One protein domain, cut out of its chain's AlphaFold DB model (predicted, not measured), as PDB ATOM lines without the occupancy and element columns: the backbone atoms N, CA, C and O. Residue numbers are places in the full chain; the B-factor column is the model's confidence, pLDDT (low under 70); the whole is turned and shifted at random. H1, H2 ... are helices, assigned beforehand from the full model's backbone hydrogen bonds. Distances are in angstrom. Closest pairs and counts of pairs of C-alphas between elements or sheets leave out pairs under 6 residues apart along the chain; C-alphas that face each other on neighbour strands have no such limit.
ATOM      1  N   PHE A  51     185.158 186.614  79.352       90.81
ATOM      2  CA  PHE A  51     186.184 186.200  80.303       90.81
ATOM      3  C   PHE A  51     185.529 185.907  81.655       90.81
ATOM      4  O   PHE A  51     184.925 186.792  82.262       90.81
ATOM      5  N   LEU A  52     185.605 184.655  82.097       92.19
ATOM      6  CA  LEU A  52     185.022 184.171  83.344       92.19
ATOM      7  C   LEU A  52     186.095 183.378  84.082       92.19
ATOM      8  O   LEU A  52     186.795 182.590  83.449       92.19
ATOM      9  N   VAL A  53     186.189 183.572  85.396       94.81
ATOM     10  CA  VAL A  53     187.160 182.872  86.241       94.81
ATOM     11  C   VAL A  53     186.414 182.081  87.303       94.81
ATOM     12  O   VAL A  53     185.616 182.655  88.040       94.81
ATOM     13  N   ASP A  54     186.650 180.766  87.357       93.00
ATOM     14  CA  ASP A  54     186.011 179.829  88.303       93.00
ATOM     15  C   ASP A  54     184.498 180.092  88.493       93.00
ATOM     16  O   ASP A  54     183.957 180.260  89.591       93.00
ATOM     17  N   SER A  55     183.772 180.173  87.384       90.56
ATOM     18  CA  SER A  55     182.327 180.392  87.386       90.56
ATOM     19  C   SER A  55     181.552 179.129  87.798       90.56
ATOM     20  O   SER A  55     182.005 177.998  87.582       90.56
ATOM     21  N   PRO A  56     180.312 179.266  88.313       90.06
ATOM     22  CA  PRO A  56     179.444 178.114  88.574       90.06
ATOM     23  C   PRO A  56     179.238 177.218  87.346       90.06
ATOM     24  O   PRO A  56     179.154 175.999  87.483       90.06
ATOM     25  N   MET A  57     179.189 177.817  86.150       91.38
ATOM     26  CA  MET A  57     179.047 177.088  84.892       91.38
ATOM     27  C   MET A  57     180.288 176.236  84.603       91.38
ATOM     28  O   MET A  57     180.142 175.040  84.351       91.38
ATOM     29  N   GLN A  58     181.495 176.807  84.717       93.62
ATOM     30  CA  GLN A  58     182.754 176.066  84.567       93.62
ATOM     31  C   GLN A  58     182.800 174.868  85.521       93.62
ATOM     32  O   GLN A  58     183.015 173.741  85.072       93.62
ATOM     33  N   ARG A  59     182.465 175.074  86.803       92.88
ATOM     34  CA  ARG A  59     182.397 173.982  87.787       92.88
ATOM     35  C   ARG A  59     181.376 172.910  87.417       92.88
ATOM     36  O   ARG A  59     181.669 171.724  87.547       92.88
ATOM     37  N   SER A  60     180.195 173.304  86.936       92.56
ATOM     38  CA  SER A  60     179.146 172.355  86.531       92.56
ATOM     39  C   SER A  60     179.544 171.502  85.322       92.56
ATOM     40  O   SER A  60     179.123 170.354  85.214       92.56
ATOM     41  N   LEU A  61     180.397 172.047  84.452       96.56
ATOM     42  CA  LEU A  61     180.947 171.374  83.277       96.56
ATOM     43  C   LEU A  61     182.267 170.641  83.571       96.56
ATOM     44  O   LEU A  61     182.862 170.067  82.663       96.56
ATOM     45  N   GLY A  62     182.738 170.645  84.824       94.81
ATOM     46  CA  GLY A  62     183.988 169.995  85.225       94.81
ATOM     47  C   GLY A  62     185.263 170.720  84.780       94.81
ATOM     48  O   GLY A  62     186.347 170.142  84.866       94.81
ATOM     49  N   VAL A  63     185.160 171.973  84.325       96.06
ATOM     50  CA  VAL A  63     186.313 172.824  84.001       96.06
ATOM     51  C   VAL A  63     186.947 173.300  85.307       96.06
ATOM     52  O   VAL A  63     186.272 173.883  86.155       96.06
ATOM     53  N   ARG A  64     188.245 173.028  85.479       95.19
ATOM     54  CA  ARG A  64     189.026 173.493  86.632       95.19
ATOM     55  C   ARG A  64     189.678 174.819  86.287       95.19
ATOM     56  O   ARG A  64     190.479 174.870  85.361       95.19
ATOM     57  N   ASP A  65     189.345 175.840  87.052       95.38
ATOM     58  CA  ASP A  65     189.854 177.189  86.875       95.38
ATOM     59  C   ASP A  65     190.111 177.819  88.248       95.38
ATOM     60  O   ASP A  65     189.633 177.319  89.269       95.38
ATOM     61  N   SER A  66     190.923 178.868  88.293       95.06
ATOM     62  CA  SER A  66     191.246 179.594  89.517       95.06
ATOM     63  C   SER A  66     191.790 180.974  89.187       95.06
ATOM     64  O   SER A  66     192.301 181.206  88.095       95.06
ATOM     65  N   PHE A  67     191.755 181.864  90.175       95.12
ATOM     66  CA  PHE A  67     192.375 183.174  90.062       95.12
ATOM     67  C   PHE A  67     193.848 183.106  89.621       95.12
ATOM     68  O   PHE A  67     194.239 183.812  88.696       95.12
ATOM     69  N   ASP A  68     194.652 182.242  90.248       96.50
ATOM     70  CA  ASP A  68     196.083 182.141  89.944       96.50
ATOM     71  C   ASP A  68     196.330 181.658  88.509       96.50
ATOM     72  O   ASP A  68     197.202 182.195  87.825       96.50
ATOM     73  N   LEU A  69     195.526 180.696  88.036       96.94
ATOM     74  CA  LEU A  69     195.592 180.201  86.659       96.94
ATOM     75  C   LEU A  69     195.215 181.299  85.658       96.94
ATOM     76  O   LEU A  69     195.983 181.598  84.749       96.94
ATOM     77  N   ALA A  70     194.081 181.964  85.875       96.75
ATOM     78  CA  ALA A  70     193.625 183.052  85.020       96.75
ATOM     79  C   ALA A  70     194.612 184.232  85.000       96.75
ATOM     80  O   ALA A  70     194.837 184.840  83.954       96.75
ATOM     81  N   TRP A  71     195.236 184.551  86.138       96.88
ATOM     82  CA  TRP A  71     196.252 185.600  86.218       96.88
ATOM     83  C   TRP A  71     197.543 185.218  85.490       96.88
ATOM     84  O   TRP A  71     198.170 186.064  84.850       96.88
ATOM     85  N   GLN A  72     197.949 183.951  85.556       97.06
ATOM     86  CA  GLN A  72     199.072 183.442  84.774       97.06
ATOM     87  C   GLN A  72     198.791 183.545  83.267       97.06
ATOM     88  O   GLN A  72     199.625 184.076  82.532       97.06
ATOM     89  N   ASP A  73     197.615 183.101  82.819       96.12
ATOM     90  CA  ASP A  73     197.210 183.151  81.409       96.12
ATOM     91  C   ASP A  73     197.105 184.595  80.894       96.12
ATOM     92  O   ASP A  73     197.536 184.905  79.776       96.12
ATOM     93  N   TRP A  74     196.593 185.504  81.732       96.19
ATOM     94  CA  TRP A  74     196.511 186.928  81.424       96.19
ATOM     95  C   TRP A  74     197.894 187.542  81.216       96.19
ATOM     96  O   TRP A  74     198.128 188.182  80.195       96.19
ATOM     97  N   GLN A  75     198.826 187.320  82.148       95.88
ATOM     98  CA  GLN A  75     200.206 187.805  82.028       95.88
ATOM     99  C   GLN A  75     200.893 187.252  80.776       95.88
ATOM    100  O   GLN A  75     201.535 188.004  80.042       95.88
ATOM    101  N   GLY A  76     200.722 185.953  80.506       95.12
ATOM    102  CA  GLY A  76     201.295 185.302  79.328       95.12
ATOM    103  C   GLY A  76     200.771 185.872  78.008       95.12
ATOM    104  O   GLY A  76     201.521 185.948  77.040       95.12
ATOM    105  N   SER A  77     199.509 186.312  77.976       94.81
ATOM    106  CA  SER A  77     198.884 186.905  76.787       94.81
ATOM    107  C   SER A  77     199.156 188.404  76.645       94.81
ATOM    108  O   SER A  77     199.299 188.897  75.531       94.81
ATOM    109  N   ALA A  78     199.207 189.136  77.762       94.88
ATOM    110  CA  ALA A  78     199.394 190.584  77.773       94.88
ATOM    111  C   ALA A  78     200.818 191.001  77.382       94.88
ATOM    112  O   ALA A  78     200.989 192.090  76.841       94.88
ATOM    113  N   ALA A  79     201.808 190.131  77.628       93.69
ATOM    114  CA  ALA A  79     203.192 190.287  77.178       93.69
ATOM    115  C   ALA A  79     203.812 191.659  77.514       93.69
ATOM    116  O   ALA A  79     204.539 192.226  76.704       93.69
ATOM    117  N   TRP A  80     203.517 192.189  78.708       94.25
ATOM    118  CA  TRP A  80     204.104 193.440  79.191       94.25
ATOM    119  C   TRP A  80     205.628 193.342  79.234       94.25
ATOM    120  O   TRP A  80     206.176 192.411  79.828       94.25
ATOM    121  N   ASP A  81     206.301 194.316  78.632       94.50
ATOM    122  CA  ASP A  81     207.753 194.328  78.456       94.50
ATOM    123  C   ASP A  81     208.408 195.650  78.892       94.50
ATOM    124  O   ASP A  81     209.634 195.732  78.965       94.50
ATOM    125  N   ARG A  82     207.611 196.666  79.258       94.50
ATOM    126  CA  ARG A  82     208.072 198.006  79.673       94.50
ATOM    127  C   ARG A  82     207.657 198.333  81.111       94.50
ATOM    128  O   ARG A  82     206.968 199.321  81.367       94.50
ATOM    129  N   ASP A  90     204.015 200.175  80.981       96.31
ATOM    130  CA  ASP A  90     203.063 199.078  81.187       96.31
ATOM    131  C   ASP A  90     202.570 198.945  82.639       96.31
ATOM    132  O   ASP A  90     201.726 198.092  82.925       96.31
ATOM    133  N   GLU A  91     203.038 199.794  83.562       95.81
ATOM    134  CA  GLU A  91     202.691 199.705  84.990       95.81
ATOM    135  C   GLU A  91     201.169 199.734  85.203       95.81
ATOM    136  O   GLU A  91     200.594 198.854  85.850       95.81
ATOM    137  N   TRP A  92     200.485 200.711  84.605       95.44
ATOM    138  CA  TRP A  92     199.034 200.841  84.741       95.44
ATOM    139  C   TRP A  92     198.268 199.734  84.020       95.44
ATOM    140  O   TRP A  92     197.204 199.329  84.488       95.44
ATOM    141  N   ALA A  93     198.806 199.211  82.915       95.25
ATOM    142  CA  ALA A  93     198.202 198.088  82.209       95.25
ATOM    143  C   ALA A  93     198.246 196.815  83.069       95.25
ATOM    144  O   ALA A  93     197.241 196.105  83.165       95.25
ATOM    145  N   GLN A  94     199.366 196.572  83.755       96.31
ATOM    146  CA  GLN A  94     199.505 195.466  84.698       96.31
ATOM    147  C   GLN A  94     198.565 195.622  85.897       96.31
ATOM    148  O   GLN A  94     197.841 194.681  86.230       96.31
ATOM    149  N   GLN A  95     198.539 196.801  86.526       95.81
ATOM    150  CA  GLN A  95     197.673 197.064  87.680       95.81
ATOM    151  C   GLN A  95     196.190 196.910  87.323       95.81
ATOM    152  O   GLN A  95     195.437 196.258  88.049       95.81
ATOM    153  N   TRP A  96     195.774 197.458  86.178       96.12
ATOM    154  CA  TRP A  96     194.405 197.320  85.696       96.12
ATOM    155  C   TRP A  96     194.063 195.862  85.374       96.12
ATOM    156  O   TRP A  96     193.022 195.370  85.810       96.12
ATOM    157  N   GLY A  97     194.951 195.150  84.671       96.12
ATOM    158  CA  GLY A  97     194.759 193.736  84.343       96.12
ATOM    159  C   GLY A  97     194.596 192.880  85.597       96.12
ATOM    160  O   GLY A  97     193.675 192.072  85.680       96.12
ATOM    161  N   ARG A  98     195.433 193.112  86.614       95.00
ATOM    162  CA  ARG A  98     195.347 192.422  87.905       95.00
ATOM    163  C   ARG A  98     193.996 192.658  88.572       95.00
ATOM    164  O   ARG A  98     193.318 191.694  88.921       95.00
ATOM    165  N   ALA A  99     193.588 193.919  88.695       95.06
ATOM    166  CA  ALA A  99     192.309 194.284  89.296       95.06
ATOM    167  C   ALA A  99     191.117 193.679  88.532       95.06
ATOM    168  O   ALA A  99     190.147 193.234  89.144       95.06
ATOM    169  N   TYR A 100     191.196 193.617  87.200       93.69
ATOM    170  CA  TYR A 100     190.160 193.017  86.364       93.69
ATOM    171  C   TYR A 100     190.030 191.502  86.583       93.69
ATOM    172  O   TYR A 100     188.917 191.003  86.757       93.69
ATOM    173  N   VAL A 101     191.146 190.766  86.635       95.25
ATOM    174  CA  VAL A 101     191.127 189.316  86.896       95.25
ATOM    175  C   VAL A 101     190.656 189.019  88.323       95.25
ATOM    176  O   VAL A 101     189.882 188.086  88.533       95.25
ATOM    177  N   GLU A 102     191.055 189.835  89.303       93.81
ATOM    178  CA  GLU A 102     190.583 189.710  90.689       93.81
ATOM    179  C   GLU A 102     189.072 189.932  90.780       93.81
ATOM    180  O   GLU A 102     188.357 189.150  91.412       93.81
ATOM    181  N   PHE A 103     188.560 190.955  90.097       90.00
ATOM    182  CA  PHE A 103     187.127 191.199  89.997       90.00
ATOM    183  C   PHE A 103     186.393 190.013  89.353       90.00
ATOM    184  O   PHE A 103     185.390 189.542  89.892       90.00
ATOM    185  N   ALA A 104     186.913 189.480  88.243       91.44
ATOM    186  CA  ALA A 104     186.314 188.345  87.544       91.44
ATOM    187  C   ALA A 104     186.259 187.072  88.407       91.44
ATOM    188  O   ALA A 104     185.286 186.325  88.323       91.44
ATOM    189  N   ALA A 105     187.267 186.847  89.257       91.12
ATOM    190  CA  ALA A 105     187.340 185.692  90.155       91.12
ATOM    191  C   ALA A 105     186.499 185.841  91.434       91.12
ATOM    192  O   ALA A 105     186.138 184.849  92.063       91.12
ATOM    193  N   THR A 106     186.209 187.076  91.853       80.75
ATOM    194  CA  THR A 106     185.489 187.364  93.106       80.75
ATOM    195  C   THR A 106     184.025 187.736  92.900       80.75
ATOM    196  O   THR A 106     183.276 187.806  93.881       80.75
ATOM    197  N   ALA A 107     183.593 187.932  91.648       63.09
ATOM    198  CA  ALA A 107     182.199 188.140  91.280       63.09
ATOM    199  C   ALA A 107     181.332 187.009  91.861       63.09
ATOM    200  O   ALA A 107     181.284 185.880  91.372       63.09
ATOM    201  N   THR A 108     180.691 187.314  92.989       49.69
ATOM    202  CA  THR A 108     180.004 186.330  93.822       49.69
ATOM    203  C   THR A 108     178.822 185.751  93.045       49.69
ATOM    204  O   THR A 108     178.082 186.518  92.424       49.69
ATOM    205  N   PRO A 109     178.591 184.424  93.078       50.44
ATOM    206  CA  PRO A 109     177.406 183.857  92.463       50.44
ATOM    207  C   PRO A 109     176.145 184.469  93.073       50.44
ATOM    208  O   PRO A 109     176.050 184.682  94.283       50.44
ATOM    209  N   CYS A 110     175.172 184.724  92.206       37.34
ATOM    210  CA  CYS A 110     173.861 185.224  92.574       37.34
ATOM    211  C   CYS A 110     173.277 184.501  93.797       37.34
ATOM    212  O   CYS A 110     173.191 183.266  93.785       37.34
TER     213      CYS A 110
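What this domain is: This is residues 51 to 82 and 90 to 110 of the 150 residues of the protein "Fumarate/succinate/L-aspartate dehydrogenase" of Kocuria palustris PEL (UniProt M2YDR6). Two helices, H2 and H3, lie side by side and run opposite ways as an elongated pair, and a loop holding the short helix H1 reaches out beyond the end where H2 begins and H3 ends. Residues 57 to 62, of which 57 to 60 belong to H1, stick out from the rest. The printed part has 53 residues with three named helices, H1, H2 and H3 in chain order, and no named strand; its class is all helix. It is only just loose, close to compact, with a radius of gyration of the C-alphas of 12.2 A, and only just elongated, with spans of 39 by 20 by 14 A.

Where its parts are: The printed part begins at Phe 51, and H1 follows at residues 56 to 60, with C-alpha 56 at (179.444, 178.114, 88.574). H2 is residues 67 to 78, 16.0 A from first to last C-alpha, beginning at C-alpha 67 at (192.375, 183.174, 90.062). H3 is residues 91 to 106, 22.7 A long by the same measure, ending at C-alpha 106 at (185.489, 187.364, 93.106).

How they stand to each other: H2 and H3 touch, and their closest C-alphas, those of Phe 67 and Ala 105, are 5.6 A apart. Their lines stand at a shallow tilt of 34.6 degrees, only just short of steep, and they run opposite ways. H1 is apart from both H2 and H3. In H1, H2 and H3 every O i to N i+4 pair is within hydrogen-bond range.

The domain as a whole: The two C-alphas farthest apart, those of Ser 60 and Arg 82, are 39.3 A apart. Residues 83 to 89 are not printed, and C-alphas 82 and 90 are 5.3 A apart across this cut, which lies in the link from H2 to H3. The link from H1 to H2 is short, with 6 residues. The mean pLDDT of the printed part is 90.9, and residues 107 to 110 are under 70.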